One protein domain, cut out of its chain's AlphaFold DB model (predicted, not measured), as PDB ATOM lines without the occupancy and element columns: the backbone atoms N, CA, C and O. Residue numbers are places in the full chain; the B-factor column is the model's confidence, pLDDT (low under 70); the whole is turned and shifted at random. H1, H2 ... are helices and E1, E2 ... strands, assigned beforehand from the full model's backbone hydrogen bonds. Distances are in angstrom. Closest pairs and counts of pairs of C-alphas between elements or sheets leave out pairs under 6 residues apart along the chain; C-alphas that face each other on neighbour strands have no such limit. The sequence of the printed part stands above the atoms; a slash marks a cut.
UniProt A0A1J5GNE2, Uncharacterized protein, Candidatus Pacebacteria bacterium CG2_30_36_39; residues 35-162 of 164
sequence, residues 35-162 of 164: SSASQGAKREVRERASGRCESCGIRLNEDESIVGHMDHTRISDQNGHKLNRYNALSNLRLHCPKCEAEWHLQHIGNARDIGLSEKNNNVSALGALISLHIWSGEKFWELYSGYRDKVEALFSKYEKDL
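What this domain is: This is residues 35 to 162 of the 164 residues of an uncharacterized protein of Candidatus Pacebacteria bacterium CG2_30_36_39 (UniProt A0A1J5GNE2). Three helices, H2, H4 and H5, pack in a small up-and-down bundle, with H6 crossing one end of it. Beside H2, a hairpin of two short strands, E1 and E2, lies between that helix and H1, and the long loop joining the two strands reaches far from the bundle, with Asn 79 near its tip. The printed part has 128 residues with six named helices and two named strands, in the order H1 E1 E2 H2 H3 H4 H5 H6; the sheet E1 - E2 is antiparallel. The class is mostly helix, and the whole is compact, with a radius of gyration of the C-alphas of 15.3 A and spans of 43 by 34 by 23 A.

How they stand to each other: H1, residues 39 to 48, is the first helix, and it touches no other helix. E1, residues 66 to 69, and E2, residues 92 to 95, form a hairpin of antiparallel strands, with 143 degrees between their directions. N 66 and O 95 are 2.9 A apart and N 93 and O 68 are 3.0 A apart, both within hydrogen-bond range. The closest C-alphas of H1 and E2 are those of Arg 46 and Leu 94, 6.3 A apart. H2, residues 97 to 106, follows E2 by a tight link, and its closest C-alpha to E1 is that of Pro 97, 6.6 A from that of Ile 66. H3, residues 111 to 114, is apart from H2, but only just, at 8.1 A. H4, residues 118 to 135, is the hub, touching three helices. It touches H3 only at the corner, and only just, with 3 pairs of C-alphas within 8 A, made by residues 118 to 121 of H4 alone; the closest are Ala 111 and Glu 118, 5.2 A. H2 and H4 touch at a shallow tilt of 28 degrees, opposite ways, with the C-alphas of Ala 101 and Ala 128 closest at 4.6 A. H5, residues 137 to 146, forms a helical hairpin with H4 at a steep tilt of 41 degrees, touching it at residues 129 to 133 of H4 alone; the closest C-alphas are those of His 133 and Phe 140, 5.2 A. H5 also touches H2, the same way at a shallow tilt of 18 degrees, with the C-alphas of Lys 98 and Lys 139 closest at 6.8 A. H2, H4 and H5 form a bundle, up and down, each running against the one before it. H6, residues 148 to 159, is close to H4 but not clearly touching it, about perpendicular at 74 degrees, with the C-alphas of Asn 122 and Leu 154 closest at 6.8 A. In H1, H2, H4 and H5 every O i to N i+4 pair is within hydrogen-bond range, in H6 7 of 8 are, and H3 is too short for such a pair.

Where its parts are: H1 begins at C-alpha 39, (81.130, 109.820, 39.339), and is 14.4 A long. E1 and E2 measure 9.6 A and 9.5 A. H2 is 14.3 A long and H3 5.6 A. H4, the longest helix, runs 25.4 A from C-alpha 118 at (94.004, 106.363, 15.607). H5 is 14.4 A long, and H6 is 16.1 A, ending at C-alpha 159, (100.105, 122.471, 14.090).

The domain as a whole: The two C-alphas farthest apart are those of Asn 79 and Glu 138, 49.3 A. The printed part has no cut. The links H1 to E1 and E1 to E2 are long, with 17 and 22 residues; the others are tight. The mean pLDDT of the printed part is 82.6, and residues 35 to 38, 62 to 64, 74 to 85 and 160 to 162 are under 70.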
ATOM      1  N   SER A  35      85.507 111.516  27.997       47.34
ATOM      2  CA  SER A  35      84.380 110.588  28.227       47.34
ATOM      3  C   SER A  35      84.602 109.899  29.572       47.34
ATOM      4  O   SER A  35      84.934 108.718  29.656       47.34
ATOM      5  N   SER A  36      84.546 110.698  30.634       54.62
ATOM      6  CA  SER A  36      84.953 110.278  31.957       54.62
ATOM      7  C   SER A  36      83.905 109.328  32.524       54.62
ATOM      8  O   SER A  36      82.705 109.557  32.356       54.62
ATOM      9  N   ALA A  37      84.368 108.251  33.164       60.66
ATOM     10  CA  ALA A  37      83.509 107.308  33.868       60.66
ATOM     11  C   ALA A  37      82.525 108.050  34.795       60.66
ATOM     12  O   ALA A  37      82.810 109.160  35.260       60.66
ATOM     13  N   SER A  38      81.363 107.453  35.072       69.12
ATOM     14  CA  SER A  38      80.391 108.064  35.986       69.12
ATOM     15  C   SER A  38      81.041 108.377  37.344       69.12
ATOM     16  O   SER A  38      81.959 107.679  37.777       69.12
ATOM     17  N   GLN A  39      80.569 109.418  38.037       71.44
ATOM     18  CA  GLN A  39      81.130 109.820  39.339       71.44
ATOM     19  C   GLN A  39      81.134 108.665  40.359       71.44
ATOM     20  O   GLN A  39      82.085 108.517  41.122       71.44
ATOM     21  N   GLY A  40      80.117 107.793  40.318       78.12
ATOM     22  CA  GLY A  40      80.070 106.575  41.134       78.12
ATOM     23  C   GLY A  40      81.217 105.609  40.822       78.12
ATOM     24  O   GLY A  40      81.952 105.223  41.726       78.12
ATOM     25  N   ALA A  41      81.440 105.301  39.541       77.25
ATOM     26  CA  ALA A  41      82.523 104.413  39.123       77.25
ATOM     27  C   ALA A  41      83.914 104.999  39.432       77.25
ATOM     28  O   ALA A  41      84.819 104.265  39.821       77.25
ATOM     29  N   LYS A  42      84.088 106.325  39.322       76.81
ATOM     30  CA  LYS A  42      85.340 106.996  39.714       76.81
ATOM     31  C   LYS A  42      85.652 106.810  41.198       76.81
ATOM     32  O   LYS A  42      86.791 106.492  41.536       76.81
ATOM     33  N   ARG A  43      84.651 106.978  42.069       84.50
ATOM     34  CA  ARG A  43      84.811 106.777  43.515       84.50
ATOM     35  C   ARG A  43      85.202 105.334  43.835       84.50
ATOM     36  O   ARG A  43      86.186 105.120  44.531       84.50
ATOM     37  N   GLU A  44      84.498 104.363  43.261       87.94
ATOM     38  CA  GLU A  44      84.766 102.933  43.486       87.94
ATOM     39  C   GLU A  44      86.172 102.518  43.026       87.94
ATOM     40  O   GLU A  44      86.888 101.809  43.735       87.94
ATOM     41  N   VAL A  45      86.616 103.001  41.861       88.62
ATOM     42  CA  VAL A  45      87.978 102.750  41.358       88.62
ATOM     43  C   VAL A  45      89.025 103.376  42.277       88.62
ATOM     44  O   VAL A  45      90.045 102.749  42.565       88.62
ATOM     45  N   ARG A  46      88.773 104.587  42.782       86.81
ATOM     46  CA  ARG A  46      89.687 105.285  43.692       86.81
ATOM     47  C   ARG A  46      89.821 104.581  45.040       86.81
ATOM     48  O   ARG A  46      90.940 104.447  45.539       86.81
ATOM     49  N   GLU A  47      88.707 104.123  45.602       89.88
ATOM     50  CA  GLU A  47      88.674 103.320  46.827       89.88
ATOM     51  C   GLU A  47      89.443 102.009  46.637       89.88
ATOM     52  O   GLU A  47      90.352 101.719  47.417       89.88
ATOM     53  N   ARG A  48      89.181 101.271  45.544       92.06
ATOM     54  CA  ARG A  48      89.924 100.047  45.191       92.06
ATOM     55  C   ARG A  48      91.426 100.303  45.102       92.06
ATOM     56  O   ARG A  48      92.221  99.540  45.644       92.06
ATOM     57  N   ALA A  49      91.816 101.375  44.422       90.94
ATOM     58  CA  ALA A  49      93.213 101.741  44.230       90.94
ATOM     59  C   ALA A  49      93.852 102.376  45.482       90.94
ATOM     60  O   ALA A  49      95.037 102.708  45.468       90.94
ATOM     61  N   SER A  50      93.092 102.572  46.571       92.25
ATOM     62  CA  SER A  50      93.552 103.220  47.807       92.25
ATOM     63  C   SER A  50      94.213 104.586  47.560       92.25
ATOM     64  O   SER A  50      95.206 104.942  48.204       92.25
ATOM     65  N   GLY A  51      93.694 105.340  46.583       88.50
ATOM     66  CA  GLY A  51      94.240 106.639  46.175       88.50
ATOM     67  C   GLY A  51      95.655 106.579  45.584       88.50
ATOM     68  O   GLY A  51      96.390 107.563  45.665       88.50
ATOM     69  N   ARG A  52      96.079 105.436  45.033       94.12
ATOM     70  CA  ARG A  52      97.380 105.267  44.373       94.12
ATOM     71  C   ARG A  52      97.210 104.972  42.892       94.12
ATOM     72  O   ARG A  52      96.274 104.289  42.499       94.12
ATOM     73  N   CYS A  53      98.141 105.445  42.073       93.19
ATOM     74  CA  CYS A  53      98.197 105.041  40.676       93.19
ATOM     75  C   CYS A  53      98.385 103.520  40.578       93.19
ATOM     76  O   CYS A  53      99.344 102.984  41.131       93.19
ATOM     77  N   GLU A  54      97.513 102.844  39.838       94.12
ATOM     78  CA  GLU A  54      97.546 101.385  39.678       94.12
ATOM     79  C   GLU A  54      98.737 100.898  38.836       94.12
ATOM     80  O   GLU A  54      99.097  99.729  38.919       94.12
ATOM     81  N   SER A  55      99.381 101.794  38.080       93.44
ATOM     82  CA  SER A  55     100.527 101.470  37.217       93.44
ATOM     83  C   SER A  55     101.883 101.744  37.873       93.44
ATOM     84  O   SER A  55     102.800 100.942  37.729       93.44
ATOM     85  N   CYS A  56     102.035 102.849  38.616       93.38
ATOM     86  CA  CYS A  56     103.326 103.231  39.214       93.38
ATOM     87  C   CYS A  56     103.323 103.378  40.745       93.38
ATOM     88  O   CYS A  56     104.362 103.667  41.336       93.38
ATOM     89  N   GLY A  57     102.178 103.209  41.412       94.19
ATOM     90  CA  GLY A  57     102.073 103.186  42.878       94.19
ATOM     91  C   GLY A  57     102.164 104.543  43.591       94.19
ATOM     92  O   GLY A  57     102.012 104.587  44.821       94.19
ATOM     93  N   ILE A  58     102.382 105.647  42.861       92.19
ATOM     94  CA  ILE A  58     102.415 106.999  43.440       92.19
ATOM     95  C   ILE A  58     101.065 107.346  44.074       92.19
ATOM     96  O   ILE A  58     100.012 106.970  43.560       92.19
ATOM     97  N   ARG A  59     101.092 108.053  45.204       91.50
ATOM     98  CA  ARG A  59      99.881 108.536  45.874       91.50
ATOM     99  C   ARG A  59      99.323 109.747  45.124       91.50
ATOM    100  O   ARG A  59     100.099 110.604  44.717       91.50
ATOM    101  N   LEU A  60      98.005 109.792  44.952       86.00
ATOM    102  CA  LEU A  60      97.295 110.812  44.182       86.00
ATOM    103  C   LEU A  60      96.256 111.524  45.047       86.00
ATOM    104  O   LEU A  60      95.458 110.879  45.743       86.00
ATOM    105  N   ASN A  61      96.203 112.848  44.948       80.56
ATOM    106  CA  ASN A  61      95.092 113.627  45.492       80.56
ATOM    107  C   ASN A  61      93.817 113.430  44.647       80.56
ATOM    108  O   ASN A  61      93.837 112.738  43.623       80.56
ATOM    109  N   GLU A  62      92.666 113.923  45.118       68.62
ATOM    110  CA  GLU A  62      91.381 113.758  44.406       68.62
ATOM    111  C   GLU A  62      91.414 114.359  43.009       68.62
ATOM    112  O   GLU A  62      91.096 113.670  42.037       68.62
ATOM    113  N   ASP A  63      91.953 115.565  42.906       68.88
ATOM    114  CA  ASP A  63      91.982 116.337  41.666       68.88
ATOM    115  C   ASP A  63      93.090 115.901  40.690       68.88
ATOM    116  O   ASP A  63      93.115 116.323  39.537       68.88
ATOM    117  N   GLU A  64      94.007 115.035  41.130       69.44
ATOM    118  CA  GLU A  64      95.196 114.630  40.363       69.44
ATOM    119  C   GLU A  64      95.026 113.296  39.632       69.44
ATOM    120  O   GLU A  64      95.877 112.899  38.833       69.44
ATOM    121  N   SER A  65      93.962 112.555  39.942       72.94
ATOM    122  CA  SER A  65      93.779 111.201  39.431       72.94
ATOM    123  C   SER A  65      92.941 111.165  38.157       72.94
ATOM    124  O   SER A  65      91.848 111.727  38.103       72.94
ATOM    125  N   ILE A  66      93.425 110.438  37.151       79.88
ATOM    126  CA  ILE A  66      92.680 110.147  35.927       79.88
ATOM    127  C   ILE A  66      92.090 108.747  36.062       79.88
ATOM    128  O   ILE A  66      92.795 107.795  36.385       79.88
ATOM    129  N   VAL A  67      90.787 108.617  35.819       81.44
ATOM    130  CA  VAL A  67      90.145 107.307  35.678       81.44
ATOM    131  C   VAL A  67      90.026 107.001  34.193       81.44
ATOM    132  O   VAL A  67      89.101 107.479  33.528       81.44
ATOM    133  N   GLY A  68      91.005 106.250  33.694       80.00
ATOM    134  CA  GLY A  68      91.124 105.832  32.302       80.00
ATOM    135  C   GLY A  68      90.413 104.504  32.039       80.00
ATOM    136  O   GLY A  68      90.208 103.698  32.953       80.00
ATOM    137  N   HIS A  69      90.025 104.283  30.785       83.56
ATOM    138  CA  HIS A  69      89.549 102.985  30.304       83.56
ATOM    139  C   HIS A  69      90.723 102.251  29.653       83.56
ATOM    140  O   HIS A  69      91.450 102.847  28.864       83.56
ATOM    141  N   MET A  70      90.900 100.965  29.955       83.19
ATOM    142  CA  MET A  70      91.974 100.170  29.342       83.19
ATOM    143  C   MET A  70      91.591  99.658  27.952       83.19
ATOM    144  O   MET A  70      92.439  99.582  27.067       83.19
ATOM    145  N   ASP A  71      90.313  99.341  27.753       81.81
ATOM    146  CA  ASP A  71      89.725  98.950  26.476       81.81
ATOM    147  C   ASP A  71      88.517  99.845  26.168       81.81
ATOM    148  O   ASP A  71      87.550  99.926  26.934       81.81
ATOM    149  N   HIS A  72      88.558 100.530  25.029       77.62
ATOM    150  CA  HIS A  72      87.481 101.403  24.575       77.62
ATOM    151  C   HIS A  72      86.449 100.703  23.682       77.62
ATOM    152  O   HIS A  72      85.501 101.339  23.201       77.62
ATOM    153  N   THR A  73      86.572  99.392  23.488       75.38
ATOM    154  CA  THR A  73      85.632  98.599  22.702       75.38
ATOM    155  C   THR A  73      84.277  98.546  23.401       75.38
ATOM    156  O   THR A  73      84.107  98.004  24.494       75.38
ATOM    157  N   ARG A  74      83.249  99.079  22.736       65.62
ATOM    158  CA  ARG A  74      81.858  98.816  23.119       65.62
ATOM    159  C   ARG A  74      81.481  97.430  22.609       65.62
ATOM    160  O   ARG A  74      81.146  97.275  21.441       65.62
ATOM    161  N   ILE A  75      81.564  96.430  23.478       60.84
ATOM    162  CA  ILE A  75      81.164  95.063  23.140       60.84
ATOM    163  C   ILE A  75      79.631  94.983  23.191       60.84
ATOM    164  O   ILE A  75      79.014  95.374  24.183       60.84
ATOM    165  N   SER A  76      79.014  94.469  22.131       56.25
ATOM    166  CA  SER A  76      77.629  93.992  22.166       56.25
ATOM    167  C   SER A  76      77.635  92.474  22.330       56.25
ATOM    168  O   SER A  76      78.552  91.809  21.845       56.25
ATOM    169  N   ASP A  77      76.650  91.913  23.028       61.44
ATOM    170  CA  ASP A  77      76.436  90.468  23.011       61.44
ATOM    171  C   ASP A  77      76.014  90.000  21.605       61.44
ATOM    172  O   ASP A  77      75.780  90.796  20.690       61.44
ATOM    173  N   GLN A  78      75.914  88.683  21.430       58.75
ATOM    174  CA  GLN A  78      75.501  88.060  20.168       58.75
ATOM    175  C   GLN A  78      74.070  88.452  19.738       58.75
ATOM    176  O   GLN A  78      73.712  88.258  18.581       58.75
ATOM    177  N   ASN A  79      73.281  89.044  20.644       63.97
ATOM    178  CA  ASN A  79      71.925  89.541  20.411       63.97
ATOM    179  C   ASN A  79      71.889  91.064  20.166       63.97
ATOM    180  O   ASN A  79      70.813  91.650  20.057       63.97
ATOM    181  N   GLY A  80      73.048  91.729  20.089       56.69
ATOM    182  CA  GLY A  80      73.147  93.174  19.895       56.69
ATOM    183  C   GLY A  80      72.888  94.007  21.156       56.69
ATOM    184  O   GLY A  80      72.893  95.241  21.073       56.69
ATOM    185  N   HIS A  81      72.704  93.393  22.328       61.28
ATOM    186  CA  HIS A  81      72.616  94.133  23.583       61.28
ATOM    187  C   HIS A  81      73.990  94.663  23.965       61.28
ATOM    188  O   HIS A  81      74.979  93.934  23.979       61.28
ATOM    189  N   LYS A  82      74.059  95.944  24.327       58.69
ATOM    190  CA  LYS A  82      75.303  96.559  24.795       58.69
ATOM    191  C   LYS A  82      75.744  95.871  26.088       58.69
ATOM    192  O   LYS A  82      75.174  96.127  27.149       58.69
ATOM    193  N   LEU A  83      76.781  95.037  26.017       59.94
ATOM    194  CA  LEU A  83      77.472  94.563  27.206       59.94
ATOM    195  C   LEU A  83      78.223  95.769  27.758       59.94
ATOM    196  O   LEU A  83      79.163  96.275  27.146       59.94
ATOM    197  N   ASN A  84      77.804  96.264  28.919       61.75
ATOM    198  CA  ASN A  84      78.382  97.461  29.529       61.75
ATOM    199  C   ASN A  84      79.767  97.182  30.158       61.75
ATOM    200  O   ASN A  84      80.062  97.636  31.257       61.75
ATOM    201  N   ARG A  85      80.622  96.410  29.466       67.38
ATOM    202  CA  ARG A  85      82.022  96.163  29.837       67.38
ATOM    203  C   ARG A  85      82.865  97.430  29.760       67.38
ATOM    204  O   ARG A  85      83.793  97.564  30.542       67.38
ATOM    205  N   TYR A  86      82.490  98.367  28.886       70.38
ATOM    206  CA  TYR A  86      83.140  99.671  28.779       70.38
ATOM    207  C   TYR A  86      83.177 100.375  30.145       70.38
ATOM    208  O   TYR A  86      84.257 100.641  30.652       70.38
ATOM    209  N   ASN A  87      82.030 100.544  30.813       73.25
ATOM    210  CA  ASN A  87      81.971 101.173  32.142       73.25
ATOM    211  C   ASN A  87      82.178 100.192  33.312       73.25
ATOM    212  O   ASN A  87      81.942 100.562  34.462       73.25
ATOM    213  N   ALA A  88      82.551  98.934  33.055       79.69
ATOM    214  CA  ALA A  88      82.764  97.975  34.132       79.69
ATOM    215  C   ALA A  88      84.025  98.340  34.925       79.69
ATOM    216  O   ALA A  88      85.059  98.660  34.342       79.69
ATOM    217  N   LEU A  89      83.978  98.203  36.254       81.25
ATOM    218  CA  LEU A  89      85.123  98.477  37.138       81.25
ATOM    219  C   LEU A  89      86.395  97.713  36.740       81.25
ATOM    220  O   LEU A  89      87.508  98.193  36.949       81.25
ATOM    221  N   SER A  90      86.245  96.525  36.146       82.44
ATOM    222  CA  SER A  90      87.358  95.716  35.642       82.44
ATOM    223  C   SER A  90      88.116  96.374  34.485       82.44
ATOM    224  O   SER A  90      89.287  96.055  34.286       82.44
ATOM    225  N   ASN A  91      87.483  97.288  33.747       84.56
ATOM    226  CA  ASN A  91      88.061  98.019  32.617       84.56
ATOM    227  C   ASN A  91      88.596  99.412  32.997       84.56
ATOM    228  O   ASN A  91      89.346 100.019  32.240       84.56
ATOM    229  N   LEU A  92      88.223  99.920  34.170       86.94
ATOM    230  CA  LEU A  92      88.658 101.226  34.653       86.94
ATOM    231  C   LEU A  92      89.943 101.103  35.476       86.94
ATOM    232  O   LEU A  92      90.101 100.139  36.239       86.94
ATOM    233  N   ARG A  93      90.849 102.073  35.357       89.19
ATOM    234  CA  ARG A  93      92.076 102.174  36.168       89.19
ATOM    235  C   ARG A  93      92.278 103.586  36.693       89.19
ATOM    236  O   ARG A  93      91.999 104.550  35.985       89.19
ATOM    237  N   LEU A  94      92.788 103.697  37.919       90.81
ATOM    238  CA  LEU A  94      93.286 104.950  38.478       90.81
ATOM    239  C   LEU A  94      94.731 105.183  38.020       90.81
ATOM    240  O   LEU A  94      95.660 104.515  38.480       90.81
ATOM    241  N   HIS A  95      94.943 106.150  37.139       91.62
ATOM    242  CA  HIS A  95      96.260 106.537  36.647       91.62
ATOM    243  C   HIS A  95      96.665 107.934  37.118       91.62
ATOM    244  O   HIS A  95      95.835 108.826  37.301       91.62
ATOM    245  N   CYS A  96      97.973 108.126  37.302       91.12
ATOM    246  CA  CYS A  96      98.544 109.465  37.327       91.12
ATOM    247  C   CYS A  96      98.644 110.006  35.887       91.12
ATOM    248  O   CYS A  96      98.729 109.202  34.949       91.12
ATOM    249  N   PRO A  97      98.724 111.334  35.691       89.56
ATOM    250  CA  PRO A  97      98.833 111.927  34.357       89.56
ATOM    251  C   PRO A  97      99.996 111.376  33.523       89.56
ATOM    252  O   PRO A  97      99.858 111.205  32.315       89.56
ATOM    253  N   LYS A  98     101.123 111.016  34.163       93.25
ATOM    254  CA  LYS A  98     102.266 110.399  33.470       93.25
ATOM    255  C   LYS A  98     101.907 109.034  32.877       93.25
ATOM    256  O   LYS A  98     102.176 108.806  31.705       93.25
ATOM    257  N   CYS A  99     101.325 108.139  33.679       93.94
ATOM    258  CA  CYS A  99     100.996 106.782  33.228       93.94
ATOM    259  C   CYS A  99      99.908 106.797  32.151       93.94
ATOM    260  O   CYS A  99      99.974 106.006  31.218       93.94
ATOM    261  N   GLU A 100      98.941 107.713  32.252       91.44
ATOM    262  CA  GLU A 100      97.911 107.877  31.224       91.44
ATOM    263  C   GLU A 100      98.511 108.369  29.896       91.44
ATOM    264  O   GLU A 100      98.224 107.817  28.833       91.44
ATOM    265  N   ALA A 101      99.391 109.375  29.947       92.31
ATOM    266  CA  ALA A 101     100.073 109.877  28.758       92.31
ATOM    267  C   ALA A 101     100.949 108.795  28.117       92.31
ATOM    268  O   ALA A 101     100.898 108.589  26.906       92.31
ATOM    269  N   GLU A 102     101.712 108.067  28.932       95.56
ATOM    270  CA  GLU A 102     102.549 106.964  28.472       95.56
ATOM    271  C   GLU A 102     101.724 105.857  27.806       95.56
ATOM    272  O   GLU A 102     102.060 105.433  26.699       95.56
ATOM    273  N   TRP A 103     100.611 105.450  28.422       93.50
ATOM    274  CA  TRP A 103      99.699 104.454  27.863       93.50
ATOM    275  C   TRP A 103      99.229 104.845  26.460       93.50
ATOM    276  O   TRP A 103      99.358 104.064  25.517       93.50
ATOM    277  N   HIS A 104      98.753 106.076  26.272       92.44
ATOM    278  CA  HIS A 104      98.287 106.523  24.959       92.44
ATOM    279  C   HIS A 104      99.419 106.663  23.931       92.44
ATOM    280  O   HIS A 104      99.233 106.293  22.766       92.44
ATOM    281  N   LEU A 105     100.602 107.134  24.343       94.50
ATOM    282  CA  LEU A 105     101.779 107.231  23.471       94.50
ATOM    283  C   LEU A 105     102.266 105.859  22.993       94.50
ATOM    284  O   LEU A 105     102.643 105.706  21.826       94.50
ATOM    285  N   GLN A 106     102.243 104.841  23.856       95.38
ATOM    286  CA  GLN A 106     102.606 103.470  23.486       95.38
ATOM    287  C   GLN A 106     101.719 102.935  22.356       95.38
ATOM    288  O   GLN A 106     102.239 102.293  21.441       95.38
ATOM    289  N   HIS A 107     100.439 103.311  22.346       94.44
ATOM    290  CA  HIS A 107      99.443 102.846  21.377       94.44
ATOM    291  C   HIS A 107      99.255 103.755  20.150       94.44
ATOM    292  O   HIS A 107      98.383 103.484  19.325       94.44
ATOM    293  N   ILE A 108     100.054 104.811  19.967       91.69
ATOM    294  CA  ILE A 108     100.083 105.536  18.681       91.69
ATOM    295  C   ILE A 108     100.516 104.571  17.568       91.69
ATOM    296  O   ILE A 108     101.549 103.910  17.682       91.69
ATOM    297  N   GLY A 109      99.716 104.495  16.501       92.06
ATOM    298  CA  GLY A 109      99.849 103.526  15.407       92.06
ATOM    299  C   GLY A 109      99.145 102.186  15.654       92.06
ATOM    300  O   GLY A 109      98.875 101.467  14.696       92.06
ATOM    301  N   ASN A 110      98.783 101.891  16.906       93.75
ATOM    302  CA  ASN A 110      98.165 100.639  17.352       93.75
ATOM    303  C   ASN A 110      96.894 100.894  18.184       93.75
ATOM    304  O   ASN A 110      96.521 100.098  19.041       93.75
ATOM    305  N   ALA A 111      96.188 102.005  17.944       88.81
ATOM    306  CA  ALA A 111      95.048 102.421  18.769       88.81
ATOM    307  C   ALA A 111      93.919 101.374  18.864       88.81
ATOM    308  O   ALA A 111      93.151 101.369  19.825       88.81
ATOM    309  N   ARG A 112      93.818 100.475  17.876       87.75
ATOM    310  CA  ARG A 112      92.822  99.395  17.865       87.75
ATOM    311  C   ARG A 112      93.033  98.381  18.987       87.75
ATOM    312  O   ARG A 112      92.044  97.807  19.431       87.75
ATOM    313  N   ASP A 113      94.263  98.216  19.468       88.88
ATOM    314  CA  ASP A 113      94.594  97.284  20.555       88.88
ATOM    315  C   ASP A 113      93.939  97.702  21.879       88.88
ATOM    316  O   ASP A 113      93.660  96.867  22.732       88.88
ATOM    317  N   ILE A 114      93.621  98.994  22.007       86.06
ATOM    318  CA  ILE A 114      92.891  99.578  23.138       86.06
ATOM    319  C   ILE A 114      91.470 100.002  22.749       86.06
ATOM    320  O   ILE A 114      90.860 100.841  23.410       86.06
ATOM    321  N   GLY A 115      90.930  99.473  21.648       83.75
ATOM    322  CA  GLY A 115      89.555  99.735  21.219       83.75
ATOM    323  C   GLY A 115      89.296 101.153  20.693       83.75
ATOM    324  O   GLY A 115      88.142 101.586  20.634       83.75
ATOM    325  N   LEU A 116      90.338 101.899  20.311       84.75
ATOM    326  CA  LEU A 116      90.235 103.254  19.762       84.75
ATOM    327  C   LEU A 116      90.522 103.302  18.254       84.75
ATOM    328  O   LEU A 116      91.183 102.448  17.666       84.75
ATOM    329  N   SER A 117      90.042 104.371  17.610       87.31
ATOM    330  CA  SER A 117      90.582 104.790  16.315       87.31
ATOM    331  C   SER A 117      91.862 105.599  16.524       87.31
ATOM    332  O   SER A 117      92.011 106.280  17.540       87.31
ATOM    333  N   GLU A 118      92.749 105.607  15.530       88.50
ATOM    334  CA  GLU A 118      94.004 106.363  15.607       88.50
ATOM    335  C   GLU A 118      93.763 107.864  15.827       88.50
ATOM    336  O   GLU A 118      94.487 108.525  16.566       88.50
ATOM    337  N   LYS A 119      92.704 108.426  15.232       86.38
ATOM    338  CA  LYS A 119      92.318 109.825  15.466       86.38
ATOM    339  C   LYS A 119      91.968 110.071  16.936       86.38
ATOM    340  O   LYS A 119      92.405 111.072  17.489       86.38
ATOM    341  N   ASN A 120      91.210 109.168  17.557       83.88
ATOM    342  CA  ASN A 120      90.790 109.319  18.949       83.88
ATOM    343  C   ASN A 120      91.972 109.162  19.906       83.88
ATOM    344  O   ASN A 120      92.123 109.988  20.798       83.88
ATOM    345  N   ASN A 121      92.835 108.164  19.688       88.75
ATOM    346  CA  ASN A 121      94.011 107.975  20.536       88.75
ATOM    347  C   ASN A 121      94.970 109.170  20.460       88.75
ATOM    348  O   ASN A 121      95.479 109.596  21.485       88.75
ATOM    349  N   ASN A 122      95.155 109.768  19.278       87.69
ATOM    350  CA  ASN A 122      95.960 110.985  19.135       87.69
ATOM    351  C   ASN A 122      95.405 112.153  19.972       87.69
ATOM    352  O   ASN A 122      96.168 112.848  20.641       87.69
ATOM    353  N   VAL A 123      94.081 112.343  19.992       83.25
ATOM    354  CA  VAL A 123      93.440 113.365  20.839       83.25
ATOM    355  C   VAL A 123      93.615 113.040  22.327       83.25
ATOM    356  O   VAL A 123      93.953 113.931  23.103       83.25
ATOM    357  N   SER A 124      93.430 111.778  22.728       85.00
ATOM    358  CA  SER A 124      93.631 111.343  24.116       85.00
ATOM    359  C   SER A 124      95.083 111.505  24.575       85.00
ATOM    360  O   SER A 124      95.319 112.053  25.648       85.00
ATOM    361  N   ALA A 125      96.055 111.106  23.747       89.44
ATOM    362  CA  ALA A 125      97.484 111.264  24.011       89.44
ATOM    363  C   ALA A 125      97.847 112.734  24.240       89.44
ATOM    364  O   ALA A 125      98.531 113.066  25.206       89.44
ATOM    365  N   LEU A 126      97.345 113.624  23.382       85.94
ATOM    366  CA  LEU A 126      97.575 115.057  23.505       85.94
ATOM    367  C   LEU A 126      96.957 115.628  24.790       85.94
ATOM    368  O   LEU A 126      97.623 116.368  25.512       85.94
ATOM    369  N   GLY A 127      95.713 115.257  25.106       81.19
ATOM    370  CA  GLY A 127      95.056 115.664  26.348       81.19
ATOM    371  C   GLY A 127      95.827 115.214  27.590       81.19
ATOM    372  O   GLY A 127      96.081 116.021  28.482       81.19
ATOM    373  N   ALA A 128      96.276 113.958  27.616       86.94
ATOM    374  CA  ALA A 128      97.058 113.413  28.722       86.94
ATOM    375  C   ALA A 128      98.436 114.086  28.861       86.94
ATOM    376  O   ALA A 128      98.878 114.342  29.981       86.94
ATOM    377  N   LEU A 129      99.095 114.442  27.751       88.38
ATOM    378  CA  LEU A 129     100.342 115.218  27.760       88.38
ATOM    379  C   LEU A 129     100.155 116.626  28.342       88.38
ATOM    380  O   LEU A 129     101.001 117.080  29.111       88.38
ATOM    381  N   ILE A 130      99.048 117.302  28.021       83.19
ATOM    382  CA  ILE A 130      98.700 118.607  28.608       83.19
ATOM    383  C   ILE A 130      98.460 118.461  30.113       83.19
ATOM    384  O   ILE A 130      99.042 119.207  30.902       83.19
ATOM    385  N   SER A 131      97.660 117.473  30.530       82.38
ATOM    386  CA  SER A 131      97.428 117.188  31.952       82.38
ATOM    387  C   SER A 131      98.728 116.872  32.693       82.38
ATOM    388  O   SER A 131      98.929 117.360  33.802       82.38
ATOM    389  N   LEU A 132      99.634 116.105  32.078       89.12
ATOM    390  CA  LEU A 132     100.955 115.816  32.630       89.12
ATOM    391  C   LEU A 132     101.794 117.082  32.786       89.12
ATOM    392  O   LEU A 132     102.401 117.259  33.833       89.12
ATOM    393  N   HIS A 133     101.813 117.966  31.791       86.25
ATOM    394  CA  HIS A 133     102.574 119.211  31.871       86.25
ATOM    395  C   HIS A 133     102.079 120.124  33.001       86.25
ATOM    396  O   HIS A 133     102.892 120.644  33.764       86.25
ATOM    397  N   ILE A 134     100.756 120.270  33.143       83.56
ATOM    398  CA  ILE A 134     100.130 121.050  34.224       83.56
ATOM    399  C   ILE A 134     100.430 120.424  35.592       83.56
ATOM    400  O   ILE A 134     100.717 121.140  36.547       83.56
ATOM    401  N   TRP A 135     100.375 119.093  35.688       84.06
ATOM    402  CA  TRP A 135     100.638 118.372  36.932       84.06
ATOM    403  C   TRP A 135     102.121 118.391  37.328       84.06
ATOM    404  O   TRP A 135     102.451 118.583  38.495       84.06
ATOM    405  N   SER A 136     103.033 118.188  36.374       89.00
ATOM    406  CA  SER A 136     104.478 118.202  36.600       89.00
ATOM    407  C   SER A 136     105.263 118.402  35.298       89.00
ATOM    408  O   SER A 136     105.431 117.479  34.494       89.00
ATOM    409  N   GLY A 137     105.846 119.594  35.133       85.12
ATOM    410  CA  GLY A 137     106.721 119.907  34.000       85.12
ATOM    411  C   GLY A 137     107.955 118.999  33.911       85.12
ATOM    412  O   GLY A 137     108.333 118.587  32.819       85.12
ATOM    413  N   GLU A 138     108.548 118.618  35.046       92.44
ATOM    414  CA  GLU A 138     109.680 117.678  35.086       92.44
ATOM    415  C   GLU A 138     109.287 116.310  34.509       92.44
ATOM    416  O   GLU A 138     109.962 115.785  33.622       92.44
ATOM    417  N   LYS A 139     108.153 115.752  34.953       91.81
ATOM    418  CA  LYS A 139     107.670 114.453  34.465       91.81
ATOM    419  C   LYS A 139     107.233 114.500  33.006       91.81
ATOM    420  O   LYS A 139     107.372 113.495  32.310       91.81
ATOM    421  N   PHE A 140     106.747 115.647  32.533       92.69
ATOM    422  CA  PHE A 140     106.515 115.869  31.110       92.69
ATOM    423  C   PHE A 140     107.813 115.749  30.309       92.69
ATOM    424  O   PHE A 140     107.847 114.990  29.345       92.69
ATOM    425  N   TRP A 141     108.884 116.439  30.710       91.38
ATOM    426  CA  TRP A 141     110.157 116.400  29.983       91.38
ATOM    427  C   TRP A 141     110.839 115.029  30.044       91.38
ATOM    428  O   TRP A 141     111.419 114.596  29.046       91.38
ATOM    429  N   GLU A 142     110.711 114.315  31.166       93.69
ATOM    430  CA  GLU A 142     111.132 112.913  31.290       93.69
ATOM    431  C   GLU A 142     110.429 112.040  30.234       93.69
ATOM    432  O   GLU A 142     111.085 111.328  29.472       93.69
ATOM    433  N   LEU A 143     109.098 112.143  30.131       94.19
ATOM    434  CA  LEU A 143     108.309 111.370  29.167       94.19
ATOM    435  C   LEU A 143     108.573 111.809  27.718       94.19
ATOM    436  O   LEU A 143     108.739 110.961  26.842       94.19
ATOM    437  N   TYR A 144     108.654 113.116  27.460       92.56
ATOM    438  CA  TYR A 144     108.979 113.673  26.146       92.56
ATOM    439  C   TYR A 144     110.323 113.146  25.647       92.56
ATOM    440  O   TYR A 144     110.424 112.739  24.497       92.56
ATOM    441  N   SER A 145     111.334 113.088  26.513       92.00
ATOM    442  CA  SER A 145     112.655 112.576  26.142       92.00
ATOM    443  C   SER A 145     112.601 111.102  25.724       92.00
ATOM    444  O   SER A 145     113.250 110.721  24.753       92.00
ATOM    445  N   GLY A 146     111.790 110.284  26.405       93.81
ATOM    446  CA  GLY A 146     111.610 108.864  26.075       93.81
ATOM    447  C   GLY A 146     110.754 108.591  24.830       93.81
ATOM    448  O   GLY A 146     110.936 107.567  24.178       93.81
ATOM    449  N   TYR A 147     109.840 109.500  24.475       94.94
ATOM    450  CA  TYR A 147     108.876 109.331  23.376       94.94
ATOM    451  C   TYR A 147     108.962 110.439  22.315       94.94
ATOM    452  O   TYR A 147     107.983 110.699  21.611       94.94
ATOM    453  N   ARG A 148     110.122 111.091  22.192       91.50
ATOM    454  CA  ARG A 148     110.309 112.335  21.431       91.50
ATOM    455  C   ARG A 148     109.669 112.303  20.049       91.50
ATOM    456  O   ARG A 148     108.845 113.160  19.749       91.50
ATOM    457  N   ASP A 149     109.995 111.294  19.246       91.81
ATOM    458  CA  ASP A 149     109.536 111.200  17.857       91.81
ATOM    459  C   ASP A 149     108.010 111.096  17.759       91.81
ATOM    460  O   ASP A 149     107.386 111.733  16.910       91.81
ATOM    461  N   LYS A 150     107.384 110.337  18.668       92.56
ATOM    462  CA  LYS A 150     105.922 110.207  18.717       92.56
ATOM    463  C   LYS A 150     105.263 111.517  19.125       92.56
ATOM    464  O   LYS A 150     104.243 111.890  18.549       92.56
ATOM    465  N   VAL A 151     105.839 112.213  20.103       90.69
ATOM    466  CA  VAL A 151     105.303 113.484  20.598       90.69
ATOM    467  C   VAL A 151     105.459 114.589  19.550       90.69
ATOM    468  O   VAL A 151     104.495 115.299  19.277       90.69
ATOM    469  N   GLU A 152     106.622 114.713  18.907       86.69
ATOM    470  CA  GLU A 152     106.835 115.689  17.827       86.69
ATOM    471  C   GLU A 152     105.907 115.415  16.632       86.69
ATOM    472  O   GLU A 152     105.246 116.337  16.154       86.69
ATOM    473  N   ALA A 153     105.762 114.153  16.206       86.81
ATOM    474  CA  ALA A 153     104.829 113.784  15.139       86.81
ATOM    475  C   ALA A 153     103.368 114.108  15.496       86.81
ATOM    476  O   ALA A 153     102.608 114.586  14.646       86.81
ATOM    477  N   LEU A 154     102.978 113.871  16.754       85.81
ATOM    478  CA  LEU A 154     101.652 114.209  17.260       85.81
ATOM    479  C   LEU A 154     101.415 115.719  17.192       85.81
ATOM    480  O   LEU A 154     100.398 116.141  16.650       85.81
ATOM    481  N   PHE A 155     102.356 116.533  17.674       80.62
ATOM    482  CA  PHE A 155     102.236 117.987  17.599       80.62
ATOM    483  C   PHE A 155     102.154 118.470  16.152       80.62
ATOM    484  O   PHE A 155     101.180 119.135  15.804       80.62
ATOM    485  N   SER A 156     103.086 118.087  15.277       81.94
ATOM    486  CA  SER A 156     103.088 118.522  13.870       81.94
ATOM    487  C   SER A 156     101.782 118.212  13.130       81.94
ATOM    488  O   SER A 156     101.398 118.939  12.213       81.94
ATOM    489  N   LYS A 157     101.065 117.153  13.526       79.88
ATOM    490  CA  LYS A 157      99.739 116.831  12.982       79.88
ATOM    491  C   LYS A 157      98.691 117.903  13.300       79.88
ATOM    492  O   LYS A 157      97.872 118.186  12.433       79.88
ATOM    493  N   TYR A 158      98.731 118.480  14.499       73.50
ATOM    494  CA  TYR A 158      97.779 119.492  14.976       73.50
ATOM    495  C   TYR A 158      98.269 120.936  14.792       73.50
ATOM    496  O   TYR A 158      97.470 121.859  14.911       73.50
ATOM    497  N   GLU A 159      99.541 121.149  14.432       71.31
ATOM    498  CA  GLU A 159     100.105 122.471  14.090       71.31
ATOM    499  C   GLU A 159      99.241 123.242  13.093       71.31
ATOM    500  O   GLU A 159      99.028 124.445  13.218       71.31
ATOM    501  N   LYS A 160      98.741 122.530  12.080       66.94
ATOM    502  CA  LYS A 160      97.971 123.108  10.975       66.94
ATOM    503  C   LYS A 160      96.590 123.600  11.401       66.94
ATOM    504  O   LYS A 160      96.006 124.404  10.680       66.94
ATOM    505  N   ASP A 161      96.100 123.121  12.540       59.16
ATOM    506  CA  ASP A 161      94.776 123.426  13.077       59.16
ATOM    507  C   ASP A 161      94.818 124.577  14.101       59.16
ATOM    508  O   ASP A 161      93.770 125.018  14.576       59.16
ATOM    509  N   LEU A 162      96.010 125.082  14.448       54.91
ATOM    510  CA  LEU A 162      96.172 126.208  15.364       54.91
ATOM    511  C   LEU A 162      95.917 127.550  14.652       54.91
ATOM    512  O   LEU A 162      96.410 127.758  13.536       54.91
TER     513      LEU A 162